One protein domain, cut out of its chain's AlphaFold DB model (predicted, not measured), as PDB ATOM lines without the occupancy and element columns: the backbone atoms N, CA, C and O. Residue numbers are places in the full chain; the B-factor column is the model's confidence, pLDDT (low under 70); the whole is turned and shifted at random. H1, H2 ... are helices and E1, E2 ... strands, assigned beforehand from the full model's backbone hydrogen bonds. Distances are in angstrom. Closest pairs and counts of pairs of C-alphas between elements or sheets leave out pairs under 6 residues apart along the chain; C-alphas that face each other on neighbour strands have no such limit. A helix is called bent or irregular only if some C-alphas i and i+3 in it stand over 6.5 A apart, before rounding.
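What this domain is: This is residues 414 to 498 and 516 to 580 of the 594 residues of the protein "SP-RING-type domain-containing protein" of Phytomonas sp. isolate EM1 (UniProt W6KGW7). A strongly twisted wall of six antiparallel strands has helices H1 and H2 side by side over one face. A loop, residues 421 to 448, makes one end of the elongated whole; at the other, residues 563 to 580, with H3, stick out. The printed part has 150 residues, with three named helices and six named strands: E1, E2, E3, E4, H1, E5, E6, H2, H3; the sheet's order is E1 - E2 - E3 - E4 - E6 - E5. The class is mixed, under half of the residues are in named elements, and the whole is loose, with a radius of gyration of the C-alphas of 18.2 A and spans of 60 by 38 by 25 A.

Where its parts are: E1, residues 417 to 420, begins at C-alpha 417 (59.114, 27.435, -25.067). E2, 449 to 454, is 16.2 A long; E3 is 462 to 465, E4 471 to 474. H1, 477 to 486, is irregular: C-alphas 478 and 481 are 8.1 A apart. E5, 489 to 492, and E6, 518 to 522, precede H2, 528 to 542, 20.8 A long. H3, 567 to 580, 21.1 A long, ends at C-alpha 580 (34.407, 2.319, -37.844).

How they stand to each other: E1 to E4 form a meander, each strand the antiparallel neighbour of the one before: N 417 and O 452 are 2.9 A apart, N 453 and O 463 2.8 A, N 464 and O 472 2.8 A. E4, H1, E5 form a split strand-helix-strand unit, E6 between its strands, with a right-handed crossover; N 473 and O 520, and N 491 and O 519, are each 2.8 A apart. H1 and H2 make two layers with the sheet, on the same face: H1 over E6 and E5, height 9.3 A, H2 over E3, height 9.6 A. The closest C-alphas of H1 and H2, Ala 478 and Val 541, are 6.8 A apart: close but not clearly touching. H3 is apart from H2. Every O i to N i+4 pair is within hydrogen-bond range in H2, 4 of 6 in H1 and 8 of 10 in H3.

The domain as a whole: Residues 499 to 515 are not printed; C-alphas 498 and 516 are 11.6 A apart. The links E1 to E2 and H2 to H3 are long. Residues 428 to 437 and 562 to 580 are among those with pLDDT under 70.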
ATOM      1  N   ARG A 414      54.380  29.498 -18.772       83.62
ATOM      2  CA  ARG A 414      55.554  28.754 -18.260       83.62
ATOM      3  C   ARG A 414      55.818  27.401 -18.953       83.62
ATOM      4  O   ARG A 414      56.928  26.894 -18.862       83.62
ATOM      5  N   LEU A 415      54.801  26.809 -19.586       85.81
ATOM      6  CA  LEU A 415      54.861  25.550 -20.346       85.81
ATOM      7  C   LEU A 415      55.173  25.780 -21.837       85.81
ATOM      8  O   LEU A 415      55.285  24.825 -22.606       85.81
ATOM      9  N   TRP A 416      55.279  27.044 -22.254       88.50
ATOM     10  CA  TRP A 416      55.574  27.447 -23.621       88.50
ATOM     11  C   TRP A 416      57.057  27.793 -23.748       88.50
ATOM     12  O   TRP A 416      57.629  28.499 -22.918       88.50
ATOM     13  N   VAL A 417      57.679  27.301 -24.813       83.94
ATOM     14  CA  VAL A 417      59.114  27.435 -25.067       83.94
ATOM     15  C   VAL A 417      59.338  28.445 -26.188       83.94
ATOM     16  O   VAL A 417      58.711  28.356 -27.245       83.94
ATOM     17  N   SER A 418      60.214  29.426 -25.970       84.06
ATOM     18  CA  SER A 418      60.522  30.456 -26.968       84.06
ATOM     19  C   SER A 418      61.587  30.009 -27.969       84.06
ATOM     20  O   SER A 418      62.638  29.513 -27.573       84.06
ATOM     21  N   TYR A 419      61.358  30.273 -29.256       81.44
ATOM     22  CA  TYR A 419      62.273  29.948 -30.355       81.44
ATOM     23  C   TYR A 419      62.641  31.187 -31.183       81.44
ATOM     24  O   TYR A 419      61.846  32.118 -31.341       81.44
ATOM     25  N   CYS A 420      63.869  31.206 -31.707       78.19
ATOM     26  CA  CYS A 420      64.365  32.266 -32.585       78.19
ATOM     27  C   CYS A 420      63.974  32.002 -34.046       78.19
ATOM     28  O   CYS A 420      64.432  31.019 -34.629       78.19
ATOM     29  N   MET A 421      63.217  32.906 -34.678       74.56
ATOM     30  CA  MET A 421      62.789  32.725 -36.077       74.56
ATOM     31  C   MET A 421      63.944  32.690 -37.094       74.56
ATOM     32  O   MET A 421      63.790  32.103 -38.158       74.56
ATOM     33  N   HIS A 422      65.106  33.277 -36.784       72.06
ATOM     34  CA  HIS A 422      66.252  33.302 -37.706       72.06
ATOM     35  C   HIS A 422      67.029  31.972 -37.746       72.06
ATOM     36  O   HIS A 422      67.653  31.651 -38.755       72.06
ATOM     37  N   CYS A 423      67.063  31.202 -36.654       77.12
ATOM     38  CA  CYS A 423      67.914  30.004 -36.568       77.12
ATOM     39  C   CYS A 423      67.230  28.763 -35.979       77.12
ATOM     40  O   CYS A 423      67.901  27.761 -35.760       77.12
ATOM     41  N   GLY A 424      65.933  28.823 -35.661       73.19
ATOM     42  CA  GLY A 424      65.155  27.706 -35.111       73.19
ATOM     43  C   GLY A 424      65.540  27.260 -33.694       73.19
ATOM     44  O   GLY A 424      64.842  26.436 -33.114       73.19
ATOM     45  N   ASN A 425      66.622  27.794 -33.119       76.56
ATOM     46  CA  ASN A 425      67.109  27.385 -31.805       76.56
ATOM     47  C   ASN A 425      66.272  27.935 -30.651       76.56
ATOM     48  O   ASN A 425      65.690  29.026 -30.715       76.56
ATOM     49  N   GLU A 426      66.266  27.148 -29.582       78.94
ATOM     50  CA  GLU A 426      65.603  27.446 -28.324       78.94
ATOM     51  C   GLU A 426      66.257  28.645 -27.633       78.94
ATOM     52  O   GLU A 426      67.466  28.688 -27.402       78.94
ATOM     53  N   LEU A 427      65.436  29.633 -27.299       75.25
ATOM     54  CA  LEU A 427      65.821  30.770 -26.484       75.25
ATOM     55  C   LEU A 427      65.600  30.367 -25.030       75.25
ATOM     56  O   LEU A 427      64.464  30.346 -24.555       75.25
ATOM     57  N   SER A 428      66.686  30.033 -24.331       65.75
ATOM     58  CA  SER A 428      66.652  29.690 -22.909       65.75
ATOM     59  C   SER A 428      65.972  30.790 -22.087       65.75
ATOM     60  O   SER A 428      66.271  31.969 -22.287       65.75
ATOM     61  N   ASN A 429      65.174  30.417 -21.080       55.47
ATOM     62  CA  ASN A 429      64.558  31.333 -20.097       55.47
ATOM     63  C   ASN A 429      65.579  32.043 -19.166       55.47
ATOM     64  O   ASN A 429      65.238  32.557 -18.101       55.47
ATOM     65  N   CYS A 430      66.854  32.063 -19.548       42.78
ATOM     66  CA  CYS A 430      67.974  32.533 -18.757       42.78
ATOM     67  C   CYS A 430      68.371  33.964 -19.153       42.78
ATOM     68  O   CYS A 430      68.722  34.231 -20.297       42.78
ATOM     69  N   GLN A 431      68.434  34.836 -18.143       38.84
ATOM     70  CA  GLN A 431      69.176  36.107 -18.121       38.84
ATOM     71  C   GLN A 431      68.584  37.322 -18.876       38.84
ATOM     72  O   GLN A 431      69.015  37.726 -19.957       38.84
ATOM     73  N   SER A 432      67.763  38.051 -18.109       39.38
ATOM     74  CA  SER A 432      67.547  39.511 -18.163       39.38
ATOM     75  C   SER A 432      66.686  40.095 -19.294       39.38
ATOM     76  O   SER A 432      66.485  39.512 -20.351       39.38
ATOM     77  N   VAL A 433      66.199  41.317 -19.048       46.97
ATOM     78  CA  VAL A 433      65.349  42.120 -19.951       46.97
ATOM     79  C   VAL A 433      66.172  42.784 -21.079       46.97
ATOM     80  O   VAL A 433      65.639  43.549 -21.876       46.97
ATOM     81  N   HIS A 434      67.475  42.487 -21.168       48.78
ATOM     82  CA  HIS A 434      68.442  43.200 -22.013       48.78
ATOM     83  C   HIS A 434      69.131  42.314 -23.067       48.78
ATOM     84  O   HIS A 434      69.986  42.795 -23.808       48.78
ATOM     85  N   THR A 435      68.763  41.034 -23.187       55.78
ATOM     86  CA  THR A 435      69.220  40.162 -24.285       55.78
ATOM     87  C   THR A 435      68.460  40.483 -25.576       55.78
ATOM     88  O   THR A 435      67.513  39.804 -25.980       55.78
ATOM     89  N   GLU A 436      68.882  41.571 -26.227       63.53
ATOM     90  CA  GLU A 436      68.290  42.061 -27.479       63.53
ATOM     91  C   GLU A 436      68.620  41.174 -28.689       63.53
ATOM     92  O   GLU A 436      67.929  41.250 -29.704       63.53
ATOM     93  N   VAL A 437      69.645  40.324 -28.575       69.88
ATOM     94  CA  VAL A 437      70.194  39.475 -29.642       69.88
ATOM     95  C   VAL A 437      70.194  37.992 -29.266       69.88
ATOM     96  O   VAL A 437      70.302  37.626 -28.096       69.88
ATOM     97  N   CYS A 438      70.068  37.121 -30.268       74.19
ATOM     98  CA  CYS A 438      70.069  35.675 -30.081       74.19
ATOM     99  C   CYS A 438      71.493  35.180 -29.802       74.19
ATOM    100  O   CYS A 438      72.393  35.406 -30.608       74.19
ATOM    101  N   SER A 439      71.685  34.430 -28.716       75.38
ATOM    102  CA  SER A 439      72.985  33.867 -28.315       75.38
ATOM    103  C   SER A 439      73.615  32.910 -29.336       75.38
ATOM    104  O   SER A 439      74.809  32.642 -29.247       75.38
ATOM    105  N   HIS A 440      72.842  32.404 -30.305       74.94
ATOM    106  CA  HIS A 440      73.336  31.505 -31.351       74.94
ATOM    107  C   HIS A 440      73.659  32.202 -32.684       74.94
ATOM    108  O   HIS A 440      74.651  31.857 -33.316       74.94
ATOM    109  N   CYS A 441      72.834  33.157 -33.135       77.94
ATOM    110  CA  CYS A 441      72.977  33.784 -34.461       77.94
ATOM    111  C   CYS A 441      73.176  35.309 -34.442       77.94
ATOM    112  O   CYS A 441      73.260  35.919 -35.502       77.94
ATOM    113  N   GLY A 442      73.205  35.951 -33.270       70.75
ATOM    114  CA  GLY A 442      73.368  37.403 -33.127       70.75
ATOM    115  C   GLY A 442      72.182  38.256 -33.604       70.75
ATOM    116  O   GLY A 442      72.174  39.460 -33.365       70.75
ATOM    117  N   TYR A 443      71.166  37.667 -34.244       71.81
ATOM    118  CA  TYR A 443      70.020  38.403 -34.781       71.81
ATOM    119  C   TYR A 443      69.137  39.009 -33.679       71.81
ATOM    120  O   TYR A 443      69.027  38.441 -32.590       71.81
ATOM    121  N   CYS A 444      68.482  40.141 -33.960       64.12
ATOM    122  CA  CYS A 444      67.644  40.840 -32.984       64.12
ATOM    123  C   CYS A 444      66.371  40.046 -32.636       64.12
ATOM    124  O   CYS A 444      65.575  39.695 -33.506       64.12
ATOM    125  N   VAL A 445      66.150  39.807 -31.342       65.12
ATOM    126  CA  VAL A 445      65.031  39.013 -30.798       65.12
ATOM    127  C   VAL A 445      64.053  39.837 -29.961       65.12
ATOM    128  O   VAL A 445      63.242  39.261 -29.240       65.12
ATOM    129  N   LYS A 446      64.086  41.174 -30.032       59.00
ATOM    130  CA  LYS A 446      63.092  42.013 -29.335       59.00
ATOM    131  C   LYS A 446      61.659  41.766 -29.818       59.00
ATOM    132  O   LYS A 446      60.750  41.809 -29.004       59.00
ATOM    133  N   GLU A 447      61.467  41.474 -31.104       60.31
ATOM    134  CA  GLU A 447      60.133  41.396 -31.736       60.31
ATOM    135  C   GLU A 447      59.907  40.106 -32.551       60.31
ATOM    136  O   GLU A 447      58.833  39.899 -33.092       60.31
ATOM    137  N   HIS A 448      60.886  39.193 -32.601       66.69
ATOM    138  CA  HIS A 448      60.873  38.008 -33.477       66.69
ATOM    139  C   HIS A 448      60.966  36.687 -32.680       66.69
ATOM    140  O   HIS A 448      61.833  35.844 -32.933       66.69
ATOM    141  N   ARG A 449      60.099  36.528 -31.662       77.56
ATOM    142  CA  ARG A 449      60.026  35.336 -30.786       77.56
ATOM    143  C   ARG A 449      58.708  34.576 -30.940       77.56
ATOM    144  O   ARG A 449      57.682  34.983 -30.381       77.56
ATOM    145  N   THR A 450      58.792  33.431 -31.605       83.50
ATOM    146  CA  THR A 450      57.746  32.405 -31.639       83.50
ATOM    147  C   THR A 450      57.690  31.676 -30.291       83.50
ATOM    148  O   THR A 450      58.737  31.375 -29.713       83.50
ATOM    149  N   LEU A 451      56.493  31.383 -29.780       87.38
ATOM    150  CA  LEU A 451      56.269  30.571 -28.578       87.38
ATOM    151  C   LEU A 451      55.638  29.235 -28.980       87.38
ATOM    152  O   LEU A 451      54.624  29.235 -29.667       87.38
ATOM    153  N   VAL A 452      56.189  28.109 -28.529       88.62
ATOM    154  CA  VAL A 452      55.692  26.764 -28.868       88.62
ATOM    155  C   VAL A 452      55.377  25.967 -27.604       88.62
ATOM    156  O   VAL A 452      56.245  25.761 -26.756       88.62
ATOM    157  N   ARG A 453      54.147  25.458 -27.503       92.00
ATOM    158  CA  ARG A 453      53.717  24.448 -26.528       92.00
ATOM    159  C   ARG A 453      53.703  23.082 -27.201       92.00
ATOM    160  O   ARG A 453      53.100  22.897 -28.258       92.00
ATOM    161  N   ARG A 454      54.345  22.108 -26.561       90.06
ATOM    162  CA  ARG A 454      54.267  20.688 -26.927       90.06
ATOM    163  C   ARG A 454      53.616  19.919 -25.780       90.06
ATOM    164  O   ARG A 454      53.725  20.333 -24.624       90.06
ATOM    165  N   PHE A 455      52.947  18.821 -26.109       91.62
ATOM    166  CA  PHE A 455      52.299  17.936 -25.143       91.62
ATOM    167  C   PHE A 455      53.102  16.626 -25.100       91.62
ATOM    168  O   PHE A 455      53.162  15.940 -26.124       91.62
ATOM    169  N   PRO A 456      53.812  16.314 -23.995       86.12
ATOM    170  CA  PRO A 456      54.639  15.107 -23.881       86.12
ATOM    171  C   PRO A 456      53.895  13.800 -24.182       86.12
ATOM    172  O   PRO A 456      54.493  12.842 -24.664       86.12
ATOM    173  N   GLU A 457      52.593  13.789 -23.917       88.06
ATOM    174  CA  GLU A 457      51.674  12.657 -24.024       88.06
ATOM    175  C   GLU A 457      51.410  12.293 -25.494       88.06
ATOM    176  O   GLU A 457      51.266  11.120 -25.838       88.06
ATOM    177  N   ASN A 458      51.424  13.295 -26.382       85.44
ATOM    178  CA  ASN A 458      51.326  13.107 -27.824       85.44
ATOM    179  C   ASN A 458      52.111  14.194 -28.589       85.44
ATOM    180  O   ASN A 458      51.574  15.272 -28.859       85.44
ATOM    181  N   PRO A 459      53.345  13.909 -29.049       84.50
ATOM    182  CA  PRO A 459      54.170  14.874 -29.778       84.50
ATOM    183  C   PRO A 459      53.685  15.170 -31.213       84.50
ATOM    184  O   PRO A 459      54.370  15.879 -31.955       84.50
ATOM    185  N   ALA A 460      52.536  14.642 -31.653       84.75
ATOM    186  CA  ALA A 460      51.833  15.153 -32.833       84.75
ATOM    187  C   ALA A 460      51.003  16.412 -32.517       84.75
ATOM    188  O   ALA A 460      50.793  17.225 -33.419       84.75
ATOM    189  N   VAL A 461      50.591  16.597 -31.256       91.44
ATOM    190  CA  VAL A 461      49.854  17.776 -30.794       91.44
ATOM    191  C   VAL A 461      50.834  18.882 -30.404       91.44
ATOM    192  O   VAL A 461      51.706  18.698 -29.555       91.44
ATOM    193  N   THR A 462      50.691  20.053 -31.023       91.62
ATOM    194  CA  THR A 462      51.459  21.260 -30.670       91.62
ATOM    195  C   THR A 462      50.621  22.516 -30.876       91.62
ATOM    196  O   THR A 462      49.722  22.532 -31.718       91.62
ATOM    197  N   MET A 463      50.939  23.568 -30.123       93.88
ATOM    198  CA  MET A 463      50.468  24.930 -30.375       93.88
ATOM    199  C   MET A 463      51.680  25.828 -30.602       93.88
ATOM    200  O   MET A 463      52.679  25.706 -29.894       93.88
ATOM    201  N   GLU A 464      51.587  26.745 -31.551       91.44
ATOM    202  CA  GLU A 464      52.646  27.683 -31.901       91.44
ATOM    203  C   GLU A 464      52.041  29.076 -32.098       91.44
ATOM    204  O   GLU A 464      51.156  29.265 -32.926       91.44
ATOM    205  N   LEU A 465      52.492  30.047 -31.303       89.62
ATOM    206  CA  LEU A 465      52.091  31.448 -31.378       89.62
ATOM    207  C   LEU A 465      53.260  32.259 -31.940       89.62
ATOM    208  O   LEU A 465      54.309  32.407 -31.304       89.62
ATOM    209  N   THR A 466      53.073  32.751 -33.155       86.31
ATOM    210  CA  THR A 466      54.041  33.563 -33.906       86.31
ATOM    211  C   THR A 466      54.080  35.017 -33.395       86.31
ATOM    212  O   THR A 466      53.282  35.389 -32.528       86.31
ATOM    213  N   PRO A 467      55.031  35.863 -33.840       80.19
ATOM    214  CA  PRO A 467      55.092  37.260 -33.397       80.19
ATOM    215  C   PRO A 467      53.977  38.160 -33.945       80.19
ATOM    216  O   PRO A 467      53.684  39.177 -33.328       80.19
ATOM    217  N   ASP A 468      53.348  37.787 -35.062       81.88
ATOM    218  CA  ASP A 468      52.190  38.461 -35.670       81.88
ATOM    219  C   ASP A 468      50.839  38.039 -35.050       81.88
ATOM    220  O   ASP A 468      49.784  38.234 -35.650       81.88
ATOM    221  N   ASP A 469      50.870  37.442 -33.854       83.12
ATOM    222  CA  ASP A 469      49.731  36.854 -33.131       83.12
ATOM    223  C   ASP A 469      48.965  35.748 -33.893       83.12
ATOM    224  O   ASP A 469      47.925  35.273 -33.423       83.12
ATOM    225  N   THR A 470      49.497  35.236 -35.013       88.94
ATOM    226  CA  THR A 470      48.953  34.038 -35.667       88.94
ATOM    227  C   THR A 470      49.198  32.805 -34.798       88.94
ATOM    228  O   THR A 470      50.343  32.408 -34.543       88.94
ATOM    229  N   LEU A 471      48.105  32.165 -34.375       93.62
ATOM    230  CA  LEU A 471      48.110  30.895 -33.657       93.62
ATOM    231  C   LEU A 471      47.992  29.724 -34.638       93.62
ATOM    232  O   LEU A 471      47.036  29.636 -35.412       93.62
ATOM    233  N   ILE A 472      48.946  28.806 -34.549       92.31
ATOM    234  CA  ILE A 472      49.048  27.561 -35.306       92.31
ATOM    235  C   ILE A 472      48.818  26.390 -34.337       92.31
ATOM    236  O   ILE A 472      49.360  26.376 -33.233       92.31
ATOM    237  N   LEU A 473      48.015  25.399 -34.727       94.38
ATOM    238  CA  LEU A 473      47.728  24.189 -33.948       94.38
ATOM    239  C   LEU A 473      47.941  22.956 -34.835       94.38
ATOM    240  O   LEU A 473      47.369  22.884 -35.922       94.38
ATOM    241  N   CYS A 474      48.707  21.964 -34.381       91.75
ATOM    242  CA  CYS A 474      48.923  20.715 -35.125       91.75
ATOM    243  C   CYS A 474      48.265  19.523 -34.424       91.75
ATOM    244  O   CYS A 474      48.257  19.473 -33.198       91.75
ATOM    245  N   GLY A 475      47.752  18.551 -35.187       87.75
ATOM    246  CA  GLY A 475      47.252  17.272 -34.654       87.75
ATOM    247  C   GLY A 475      45.902  17.345 -33.923       87.75
ATOM    248  O   GLY A 475      45.526  16.408 -33.225       87.75
ATOM    249  N   VAL A 476      45.164  18.448 -34.074       90.75
ATOM    250  CA  VAL A 476      43.965  18.784 -33.278       90.75
ATOM    251  C   VAL A 476      42.628  18.556 -34.002       90.75
ATOM    252  O   VAL A 476      41.612  19.149 -33.643       90.75
ATOM    253  N   ASP A 477      42.567  17.683 -35.012       88.31
ATOM    254  CA  ASP A 477      41.322  17.448 -35.774       88.31
ATOM    255  C   ASP A 477      40.135  16.975 -34.925       88.31
ATOM    256  O   ASP A 477      38.984  17.240 -35.276       88.31
ATOM    257  N   ALA A 478      40.388  16.344 -33.777       87.31
ATOM    258  CA  ALA A 478      39.343  15.989 -32.824       87.31
ATOM    259  C   ALA A 478      38.503  17.205 -32.374       87.31
ATOM    260  O   ALA A 478      37.321  17.040 -32.092       87.31
ATOM    261  N   ILE A 479      39.054  18.429 -32.372       88.88
ATOM    262  CA  ILE A 479      38.336  19.677 -32.038       88.88
ATOM    263  C   ILE A 479      37.944  20.520 -33.268       88.88
ATOM    264  O   ILE A 479      37.461  21.644 -33.114       88.88
ATOM    265  N   ALA A 480      38.063  19.977 -34.488       88.75
ATOM    266  CA  ALA A 480      37.799  20.657 -35.765       88.75
ATOM    267  C   ALA A 480      36.500  21.487 -35.806       88.75
ATOM    268  O   ALA A 480      36.471  22.591 -36.349       88.75
ATOM    269  N   ALA A 481      35.413  20.981 -35.213       86.12
ATOM    270  CA  ALA A 481      34.120  21.667 -35.188       86.12
ATOM    271  C   ALA A 481      34.141  22.984 -34.383       86.12
ATOM    272  O   ALA A 481      33.443  23.933 -34.740       86.12
ATOM    273  N   TYR A 482      34.959  23.060 -33.329       89.44
ATOM    274  CA  TYR A 482      35.178  24.276 -32.542       89.44
ATOM    275  C   TYR A 482      36.087  25.249 -33.305       89.44
ATOM    276  O   TYR A 482      35.787  26.440 -33.376       89.44
ATOM    277  N   LEU A 483      37.145  24.737 -33.943       91.44
ATOM    278  CA  LEU A 483      38.100  25.526 -34.727       91.44
ATOM    279  C   LEU A 483      37.434  26.201 -35.939       91.44
ATOM    280  O   LEU A 483      37.507  27.424 -36.076       91.44
ATOM    281  N   TYR A 484      36.673  25.457 -36.753       89.88
ATOM    282  CA  TYR A 484      35.877  26.041 -37.843       89.88
ATOM    283  C   TYR A 484      34.844  27.058 -37.338       89.88
ATOM    284  O   TYR A 484      34.608  28.073 -37.993       89.88
ATOM    285  N   ARG A 485      34.222  26.811 -36.176       88.56
ATOM    286  CA  ARG A 485      33.256  27.737 -35.565       88.56
ATOM    287  C   ARG A 485      33.918  29.053 -35.136       88.56
ATOM    288  O   ARG A 485      33.263  30.091 -35.228       88.56
ATOM    289  N   ALA A 486      35.183  29.014 -34.725       88.81
ATOM    290  CA  ALA A 486      35.997  30.177 -34.379       88.81
ATOM    291  C   ALA A 486      36.658  30.882 -35.581       88.81
ATOM    292  O   ALA A 486      37.183  31.977 -35.415       88.81
ATOM    293  N   GLY A 487      36.604  30.297 -36.783       88.19
ATOM    294  CA  GLY A 487      37.160  30.884 -38.009       88.19
ATOM    295  C   GLY A 487      38.564  30.403 -38.394       88.19
ATOM    296  O   GLY A 487      39.149  30.958 -39.321       88.19
ATOM    297  N   PHE A 488      39.095  29.368 -37.735       92.81
ATOM    298  CA  PHE A 488      40.387  28.776 -38.092       92.81
ATOM    299  C   PHE A 488      40.350  28.143 -39.491       92.81
ATOM    300  O   PHE A 488      39.354  27.537 -39.902       92.81
ATOM    301  N   GLN A 489      41.477  28.228 -40.194       90.62
ATOM    302  CA  GLN A 489      41.710  27.580 -41.483       90.62
ATOM    303  C   GLN A 489      42.453  26.256 -41.270       90.62
ATOM    304  O   GLN A 489      43.381  26.209 -40.468       90.62
ATOM    305  N   ARG A 490      42.064  25.189 -41.981       89.75
ATOM    306  CA  ARG A 490      42.720  23.869 -41.934       89.75
ATOM    307  C   ARG A 490      43.584  23.673 -43.176       89.75
ATOM    308  O   ARG A 490      43.079  23.758 -44.294       89.75
ATOM    309  N   TYR A 491      44.848  23.347 -42.959       80.81
ATOM    310  CA  TYR A 491      45.836  22.955 -43.953       80.81
ATOM    311  C   TYR A 491      46.179  21.473 -43.754       80.81
ATOM    312  O   TYR A 491      46.276  20.987 -42.625       80.81
ATOM    313  N   LEU A 492      46.347  20.751 -44.860       64.75
ATOM    314  CA  LEU A 492      46.782  19.356 -44.869       64.75
ATOM    315  C   LEU A 492      48.188  19.281 -45.449       64.75
ATOM    316  O   LEU A 492      48.472  19.911 -46.470       64.75
ATOM    317  N   GLU A 493      49.066  18.523 -44.797       52.78
ATOM    318  CA  GLU A 493      50.425  18.306 -45.282       52.78
ATOM    319  C   GLU A 493      50.389  17.525 -46.618       52.78
ATOM    320  O   GLU A 493      49.612  16.571 -46.733       52.78
ATOM    321  N   PRO A 494      51.208  17.870 -47.640       42.75
ATOM    322  CA  PRO A 494      51.077  17.310 -48.996       42.75
ATOM    323  C   PRO A 494      51.166  15.780 -49.121       42.75
ATOM    324  O   PRO A 494      50.833  15.235 -50.170       42.75
ATOM    325  N   GLN A 495      51.602  15.078 -48.074       44.09
ATOM    326  CA  GLN A 495      51.706  13.619 -48.039       44.09
ATOM    327  C   GLN A 495      50.326  12.929 -47.961       44.09
ATOM    328  O   GLN A 495      50.163  11.844 -48.520       44.09
ATOM    329  N   GLU A 496      49.295  13.560 -47.374       44.12
ATOM    330  CA  GLU A 496      47.939  12.972 -47.337       44.12
ATOM    331  C   GLU A 496      47.313  12.833 -48.734       44.12
ATOM    332  O   GLU A 496      46.563  11.889 -48.987       44.12
ATOM    333  N   LEU A 497      47.676  13.716 -49.673       41.38
ATOM    334  CA  LEU A 497      47.223  13.659 -51.069       41.38
ATOM    335  C   LEU A 497      47.755  12.440 -51.844       41.38
ATOM    336  O   LEU A 497      47.238  12.160 -52.921       41.38
ATOM    337  N   PHE A 498      48.757  11.729 -51.312       34.47
ATOM    338  CA  PHE A 498      49.355  10.543 -51.935       34.47
ATOM    339  C   PHE A 498      48.945   9.230 -51.246       34.47
ATOM    340  O   PHE A 498      48.723   8.221 -51.913       34.47
ATOM    341  N   THR A 516      49.860  11.575 -39.605       52.59
ATOM    342  CA  THR A 516      49.786  12.719 -40.514       52.59
ATOM    343  C   THR A 516      49.325  13.959 -39.754       52.59
ATOM    344  O   THR A 516      48.469  13.898 -38.868       52.59
ATOM    345  N   ARG A 517      49.954  15.104 -40.038       61.56
ATOM    346  CA  ARG A 517      49.748  16.331 -39.266       61.56
ATOM    347  C   ARG A 517      48.827  17.283 -40.010       61.56
ATOM    348  O   ARG A 517      49.249  18.034 -40.884       61.56
ATOM    349  N   SER A 518      47.564  17.292 -39.602       78.25
ATOM    350  CA  SER A 518      46.684  18.427 -39.861       78.25
ATOM    351  C   SER A 518      47.187  19.659 -39.116       78.25
ATOM    352  O   SER A 518      47.496  19.600 -37.924       78.25
ATOM    353  N   VAL A 519      47.256  20.776 -39.834       89.12
ATOM    354  CA  VAL A 519      47.687  22.074 -39.312       89.12
ATOM    355  C   VAL A 519      46.501  23.028 -39.380       89.12
ATOM    356  O   VAL A 519      45.791  23.087 -40.380       89.12
ATOM    357  N   TRP A 520      46.268  23.778 -38.316       93.56
ATOM    358  CA  TRP A 520      45.169  24.728 -38.197       93.56
ATOM    359  C   TRP A 520      45.722  26.103 -37.853       93.56
ATOM    360  O   TRP A 520      46.573  26.199 -36.979       93.56
ATOM    361  N   THR A 521      45.243  27.166 -38.497       92.94
ATOM    362  CA  THR A 521      45.778  28.525 -38.298       92.94
ATOM    363  C   THR A 521      44.684  29.562 -38.058       92.94
ATOM    364  O   THR A 521      43.612  29.500 -38.668       92.94
ATOM    365  N   SER A 522      44.973  30.560 -37.223       92.12
ATOM    366  CA  SER A 522      44.144  31.752 -37.018       92.12
ATOM    367  C   SER A 522      45.012  32.976 -36.729       92.12
ATOM    368  O   SER A 522      45.681  33.008 -35.704       92.12
ATOM    369  N   GLY A 523      44.925  33.998 -37.586       87.38
ATOM    370  CA  GLY A 523      45.422  35.358 -37.319       87.38
ATOM    371  C   GLY A 523      44.368  36.284 -36.692       87.38
ATOM    372  O   GLY A 523      44.499  37.502 -36.747       87.38
ATOM    373  N   ALA A 524      43.265  35.737 -36.166       85.81
ATOM    374  CA  ALA A 524      42.291  36.515 -35.403       85.81
ATOM    375  C   ALA A 524      42.771  36.675 -33.946       85.81
ATOM    376  O   ALA A 524      43.158  35.670 -33.346       85.81
ATOM    377  N   PRO A 525      42.708  37.882 -33.349       86.25
ATOM    378  CA  PRO A 525      43.171  38.111 -31.983       86.25
ATOM    379  C   PRO A 525      42.290  37.360 -30.977       86.25
ATOM    380  O   PRO A 525      41.081  37.586 -30.897       86.25
ATOM    381  N   LEU A 526      42.903  36.466 -30.199       90.25
ATOM    382  CA  LEU A 526      42.225  35.644 -29.195       90.25
ATOM    383  C   LEU A 526      42.418  36.224 -27.795       90.25
ATOM    384  O   LEU A 526      43.517  36.631 -27.419       90.25
ATOM    385  N   THR A 527      41.360  36.212 -26.984       91.25
ATOM    386  CA  THR A 527      41.497  36.554 -25.564       91.25
ATOM    387  C   THR A 527      42.259  35.459 -24.811       91.25
ATOM    388  O   THR A 527      42.263  34.295 -25.211       91.25
ATOM    389  N   ARG A 528      42.853  35.790 -23.657       91.00
ATOM    390  CA  ARG A 528      43.553  34.805 -22.810       91.00
ATOM    391  C   ARG A 528      42.673  33.596 -22.468       91.00
ATOM    392  O   ARG A 528      43.147  32.476 -22.535       91.00
ATOM    393  N   PHE A 529      41.385  33.817 -22.200       92.38
ATOM    394  CA  PHE A 529      40.411  32.750 -21.934       92.38
ATOM    395  C   PHE A 529      40.163  31.832 -23.147       92.38
ATOM    396  O   PHE A 529      39.847  30.656 -22.989       92.38
ATOM    397  N   GLU A 530      40.321  32.351 -24.364       93.88
ATOM    398  CA  GLU A 530      40.205  31.587 -25.608       93.88
ATOM    399  C   GLU A 530      41.488  30.806 -25.923       93.88
ATOM    400  O   GLU A 530      41.394  29.667 -26.377       93.88
ATOM    401  N   LEU A 531      42.662  31.352 -25.585       92.94
ATOM    402  CA  LEU A 531      43.931  30.611 -25.585       92.94
ATOM    403  C   LEU A 531      43.941  29.499 -24.520       92.94
ATOM    404  O   LEU A 531      44.287  28.367 -24.836       92.94
ATOM    405  N   ASP A 532      43.491  29.795 -23.296       92.94
ATOM    406  CA  ASP A 532      43.372  28.834 -22.188       92.94
ATOM    407  C   ASP A 532      42.408  27.685 -22.533       92.94
ATOM    408  O   ASP A 532      42.694  26.517 -22.265       92.94
ATOM    409  N   PHE A 533      41.278  27.995 -23.185       93.75
ATOM    410  CA  PHE A 533      40.351  26.985 -23.700       93.75
ATOM    411  C   PHE A 533      41.003  26.091 -24.762       93.75
ATOM    412  O   PHE A 533      40.803  24.876 -24.733       93.75
ATOM    413  N   LEU A 534      41.781  26.666 -25.686       94.44
ATOM    414  CA  LEU A 534      42.489  25.896 -26.709       94.44
ATOM    415  C   LEU A 534      43.618  25.043 -26.127       94.44
ATOM    416  O   LEU A 534      43.741  23.894 -26.538       94.44
ATOM    417  N   GLU A 535      44.394  25.546 -25.164       93.44
ATOM    418  CA  GLU A 535      45.464  24.776 -24.513       93.44
ATOM    419  C   GLU A 535      44.896  23.553 -23.787       93.44
ATOM    420  O   GLU A 535      45.335  22.433 -24.047       93.44
ATOM    421  N   ALA A 536      43.833  23.735 -22.995       92.00
ATOM    422  CA  ALA A 536      43.127  22.626 -22.358       92.00
ATOM    423  C   ALA A 536      42.474  21.669 -23.377       92.00
ATOM    424  O   ALA A 536      42.416  20.466 -23.146       92.00
ATOM    425  N   CYS A 537      42.004  22.154 -24.531       92.31
ATOM    426  CA  CYS A 537      41.516  21.271 -25.594       92.31
ATOM    427  C   CYS A 537      42.646  20.455 -26.249       92.31
ATOM    428  O   CYS A 537      42.441  19.282 -26.552       92.31
ATOM    429  N   CYS A 538      43.826  21.042 -26.456       92.44
ATOM    430  CA  CYS A 538      44.986  20.345 -27.016       92.44
ATOM    431  C   CYS A 538      45.519  19.276 -26.051       92.44
ATOM    432  O   CYS A 538      45.794  18.160 -26.480       92.44
ATOM    433  N   GLU A 539      45.576  19.583 -24.753       91.69
ATOM    434  CA  GLU A 539      45.967  18.651 -23.685       91.69
ATOM    435  C   GLU A 539      45.080  17.397 -23.671       91.69
ATOM    436  O   GLU A 539      45.570  16.270 -23.702       91.69
ATOM    437  N   ARG A 540      43.760  17.582 -23.776       90.19
ATOM    438  CA  ARG A 540      42.790  16.478 -23.859       90.19
ATOM    439  C   ARG A 540      42.951  15.635 -25.123       90.19
ATOM    440  O   ARG A 540      42.882  14.412 -25.055       90.19
ATOM    441  N   VAL A 541      43.217  16.260 -26.272       89.69
ATOM    442  CA  VAL A 541      43.504  15.531 -27.522       89.69
ATOM    443  C   VAL A 541      44.840  14.781 -27.442       89.69
ATOM    444  O   VAL A 541      44.953  13.690 -28.001       89.69
ATOM    445  N   ALA A 542      45.826  15.299 -26.704       90.75
ATOM    446  CA  ALA A 542      47.074  14.592 -26.442       90.75
ATOM    447  C   ALA A 542      46.873  13.361 -25.538       90.75
ATOM    448  O   ALA A 542      47.420  12.302 -25.834       90.75
ATOM    449  N   ASN A 543      46.000  13.461 -24.531       89.56
ATOM    450  CA  ASN A 543      45.568  12.340 -23.686       89.56
ATOM    451  C   ASN A 543      44.667  11.312 -24.410       89.56
ATOM    452  O   ASN A 543      44.380  10.250 -23.857       89.56
ATOM    453  N   GLY A 544      44.180  11.615 -25.619       85.44
ATOM    454  CA  GLY A 544      43.205  10.787 -26.341       85.44
ATOM    455  C   GLY A 544      41.761  10.895 -25.822       85.44
ATOM    456  O   GLY A 544      40.934  10.034 -26.123       85.44
ATOM    457  N   GLU A 545      41.439  11.935 -25.049       84.00
ATOM    458  CA  GLU A 545      40.102  12.167 -24.493       84.00
ATOM    459  C   GLU A 545      39.083  12.616 -25.559       84.00
ATOM    460  O   GLU A 545      39.389  13.326 -26.519       84.00
ATOM    461  N   GLY A 546      37.819  12.222 -25.371       72.81
ATOM    462  CA  GLY A 546      36.732  12.516 -26.307       72.81
ATOM    463  C   GLY A 546      36.056  13.879 -26.097       72.81
ATOM    464  O   GLY A 546      35.875  14.348 -24.974       72.81
ATOM    465  N   LEU A 547      35.550  14.466 -27.190       64.81
ATOM    466  CA  LEU A 547      34.824  15.752 -27.208       64.81
ATOM    467  C   LEU A 547      33.622  15.875 -26.254       64.81
ATOM    468  O   LEU A 547      33.152  16.987 -26.006       64.81
ATOM    469  N   GLU A 548      33.069  14.768 -25.763       63.16
ATOM    470  CA  GLU A 548      31.897  14.803 -24.884       63.16
ATOM    471  C   GLU A 548      32.182  15.557 -23.574       63.16
ATOM    472  O   GLU A 548      31.319  16.299 -23.105       63.16
ATOM    473  N   GLU A 549      33.412  15.503 -23.051       56.53
ATOM    474  CA  GLU A 549      33.798  16.242 -21.841       56.53
ATOM    475  C   GLU A 549      34.122  17.724 -22.087       56.53
ATOM    476  O   GLU A 549      33.986  18.550 -21.179       56.53
ATOM    477  N   VAL A 550      34.425  18.117 -23.330       63.06
ATOM    478  CA  VAL A 550      34.553  19.537 -23.720       63.06
ATOM    479  C   VAL A 550      33.215  20.276 -23.541       63.06
ATOM    480  O   VAL A 550      33.181  21.496 -23.392       63.06
ATOM    481  N   ARG A 551      32.087  19.550 -23.462       57.59
ATOM    482  CA  ARG A 551      30.766  20.104 -23.101       57.59
ATOM    483  C   ARG A 551      30.623  20.443 -21.612       57.59
ATOM    484  O   ARG A 551      29.715  21.202 -21.277       57.59
ATOM    485  N   GLY A 552      31.476  19.888 -20.747       62.50
ATOM    486  CA  GLY A 552      31.572  20.226 -19.323       62.50
ATOM    487  C   GLY A 552      32.471  21.436 -19.042       62.50
ATOM    488  O   GLY A 552      32.360  22.051 -17.985       62.50
ATOM    489  N   MET A 553      33.326  21.821 -19.995       73.00
ATOM    490  CA  MET A 553      34.149  23.031 -19.907       73.00
ATOM    491  C   MET A 553      33.310  24.299 -20.127       73.00
ATOM    492  O   MET A 553      32.304  24.300 -20.843       73.00
ATOM    493  N   MET A 554      33.772  25.432 -19.591       79.81
ATOM    494  CA  MET A 554      33.221  26.748 -19.931       79.81
ATOM    495  C   MET A 554      33.627  27.158 -21.357       79.81
ATOM    496  O   MET A 554      34.554  27.934 -21.548       79.81
ATOM    497  N   VAL A 555      32.927  26.652 -22.378       87.25
ATOM    498  CA  VAL A 555      33.221  26.966 -23.789       87.25
ATOM    499  C   VAL A 555      33.025  28.473 -24.075       87.25
ATOM    500  O   VAL A 555      31.894  28.970 -23.909       87.25
ATOM    501  N   PRO A 556      34.062  29.206 -24.544       90.94
ATOM    502  CA  PRO A 556      33.966  30.625 -24.893       90.94
ATOM    503  C   PRO A 556      32.935  30.903 -25.995       90.94
ATOM    504  O   PRO A 556      32.546  30.012 -26.753       90.94
ATOM    505  N   LYS A 557      32.478  32.159 -26.111       87.88
ATOM    506  CA  LYS A 557      31.449  32.546 -27.100       87.88
ATOM    507  C   LYS A 557      31.887  32.262 -28.544       87.88
ATOM    508  O   LYS A 557      31.048  31.844 -29.342       87.88
ATOM    509  N   LEU A 558      33.173  32.455 -28.850       90.69
ATOM    510  CA  LEU A 558      33.766  32.232 -30.168       90.69
ATOM    511  C   LEU A 558      33.674  30.761 -30.607       90.69
ATOM    512  O   LEU A 558      33.173  30.476 -31.690       90.69
ATOM    513  N   PHE A 559      34.055  29.829 -29.729       89.88
ATOM    514  CA  PHE A 559      34.057  28.382 -29.990       89.88
ATOM    515  C   PHE A 559      32.691  27.702 -29.804       89.88
ATOM    516  O   PHE A 559      32.536  26.516 -30.097       89.88
ATOM    517  N   ARG A 560      31.673  28.416 -29.302       87.62
ATOM    518  CA  ARG A 560      30.378  27.818 -28.958       87.62
ATOM    519  C   ARG A 560      29.600  27.379 -30.200       87.62
ATOM    520  O   ARG A 560      29.026  28.199 -30.923       87.62
ATOM    521  N   ILE A 561      29.532  26.064 -30.392       79.94
ATOM    522  CA  ILE A 561      28.681  25.400 -31.382       79.94
ATOM    523  C   ILE A 561      27.207  25.524 -30.933       79.94
ATOM    524  O   ILE A 561      26.881  25.124 -29.810       79.94
ATOM    525  N   PRO A 562      26.293  26.069 -31.761       69.44
ATOM    526  CA  PRO A 562      24.863  26.089 -31.454       69.44
ATOM    527  C   PRO A 562      24.296  24.668 -31.308       69.44
ATOM    528  O   PRO A 562      24.584  23.792 -32.122       69.44
ATOM    529  N   ARG A 563      23.461  24.429 -30.288       58.94
ATOM    530  CA  ARG A 563      22.830  23.115 -30.068       58.94
ATOM    531  C   ARG A 563      21.788  22.825 -31.154       58.94
ATOM    532  O   ARG A 563      20.640  23.253 -31.052       58.94
ATOM    533  N   LEU A 564      22.194  22.065 -32.168       45.72
ATOM    534  CA  LEU A 564      21.300  21.477 -33.164       45.72
ATOM    535  C   LEU A 564      20.258  20.578 -32.462       45.72
ATOM    536  O   LEU A 564      20.574  19.915 -31.469       45.72
ATOM    537  N   ARG A 565      19.005  20.556 -32.943       40.03
ATOM    538  CA  ARG A 565      17.959  19.687 -32.365       40.03
ATOM    539  C   ARG A 565      18.369  18.212 -32.525       40.03
ATOM    540  O   ARG A 565      18.904  17.831 -33.563       40.03
ATOM    541  N   ARG A 566      18.130  17.397 -31.483       43.31
ATOM    542  CA  ARG A 566      18.764  16.069 -31.283       43.31
ATOM    543  C   ARG A 566      18.676  15.104 -32.476       43.31
ATOM    544  O   ARG A 566      19.630  14.364 -32.693       43.31
ATOM    545  N   SER A 567      17.598  15.150 -33.259       44.00
ATOM    546  CA  SER A 567      17.329  14.230 -34.377       44.00
ATOM    547  C   SER A 567      18.422  14.173 -35.455       44.00
ATOM    548  O   SER A 567      18.552  13.156 -36.128       44.00
ATOM    549  N   ALA A 568      19.231  15.224 -35.623       43.72
ATOM    550  CA  ALA A 568      20.328  15.226 -36.598       43.72
ATOM    551  C   ALA A 568      21.632  14.582 -36.075       43.72
ATOM    552  O   ALA A 568      22.472  14.160 -36.869       43.72
ATOM    553  N   LEU A 569      21.823  14.496 -34.752       43.88
ATOM    554  CA  LEU A 569      23.072  13.993 -34.161       43.88
ATOM    555  C   LEU A 569      23.126  12.456 -34.135       43.88
ATOM    556  O   LEU A 569      24.202  11.871 -34.263       43.88
ATOM    557  N   GLU A 570      21.970  11.803 -34.014       40.31
ATOM    558  CA  GLU A 570      21.850  10.339 -34.053       40.31
ATOM    559  C   GLU A 570      22.231   9.784 -35.435       40.31
ATOM    560  O   GLU A 570      22.965   8.804 -35.512       40.31
ATOM    561  N   PHE A 571      21.854  10.469 -36.521       42.72
ATOM    562  CA  PHE A 571      22.266  10.107 -37.884       42.72
ATOM    563  C   PHE A 571      23.787  10.207 -38.086       42.72
ATOM    564  O   PHE A 571      24.415   9.263 -38.560       42.72
ATOM    565  N   LEU A 572      24.403  11.322 -37.673       46.91
ATOM    566  CA  LEU A 572      25.850  11.533 -37.822       46.91
ATOM    567  C   LEU A 572      26.678  10.569 -36.954       46.91
ATOM    568  O   LEU A 572      27.711  10.068 -37.395       46.91
ATOM    569  N   THR A 573      26.216  10.256 -35.739       48.62
ATOM    570  CA  THR A 573      26.893   9.277 -34.869       48.62
ATOM    571  C   THR A 573      26.639   7.826 -35.279       48.62
ATOM    572  O   THR A 573      27.507   6.986 -35.042       48.62
ATOM    573  N   GLN A 574      25.522   7.511 -35.945       41.47
ATOM    574  CA  GLN A 574      25.355   6.226 -36.629       41.47
ATOM    575  C   GLN A 574      26.303   6.101 -37.823       41.47
ATOM    576  O   GLN A 574      26.959   5.070 -37.941       41.47
ATOM    577  N   GLN A 575      26.444   7.137 -38.655       45.41
ATOM    578  CA  GLN A 575      27.343   7.095 -39.811       45.41
ATOM    579  C   GLN A 575      28.809   6.867 -39.392       45.41
ATOM    580  O   GLN A 575      29.422   5.900 -39.840       45.41
ATOM    581  N   ALA A 576      29.324   7.645 -38.433       45.38
ATOM    582  CA  ALA A 576      30.680   7.452 -37.906       45.38
ATOM    583  C   ALA A 576      30.885   6.065 -37.251       45.38
ATOM    584  O   ALA A 576      31.945   5.454 -37.385       45.38
ATOM    585  N   ARG A 577      29.864   5.521 -36.567       45.41
ATOM    586  CA  ARG A 577      29.920   4.162 -35.992       45.41
ATOM    587  C   ARG A 577      29.847   3.055 -37.045       45.41
ATOM    588  O   ARG A 577      30.411   1.990 -36.812       45.41
ATOM    589  N   LEU A 578      29.166   3.274 -38.168       45.66
ATOM    590  CA  LEU A 578      29.124   2.325 -39.281       45.66
ATOM    591  C   LEU A 578      30.472   2.276 -40.001       45.66
ATOM    592  O   LEU A 578      31.003   1.185 -40.192       45.66
ATOM    593  N   GLU A 579      31.069   3.432 -40.299       48.00
ATOM    594  CA  GLU A 579      32.396   3.533 -40.921       48.00
ATOM    595  C   GLU A 579      33.464   2.805 -40.072       48.00
ATOM    596  O   GLU A 579      34.176   1.939 -40.581       48.00
ATOM    597  N   HIS A 580      33.479   3.016 -38.750       47.19
ATOM    598  CA  HIS A 580      34.407   2.319 -37.844       47.19
ATOM    599  C   HIS A 580      34.140   0.803 -37.708       47.19
ATOM    600  O   HIS A 580      35.054   0.030 -37.413       47.19
TER     601      HIS A 580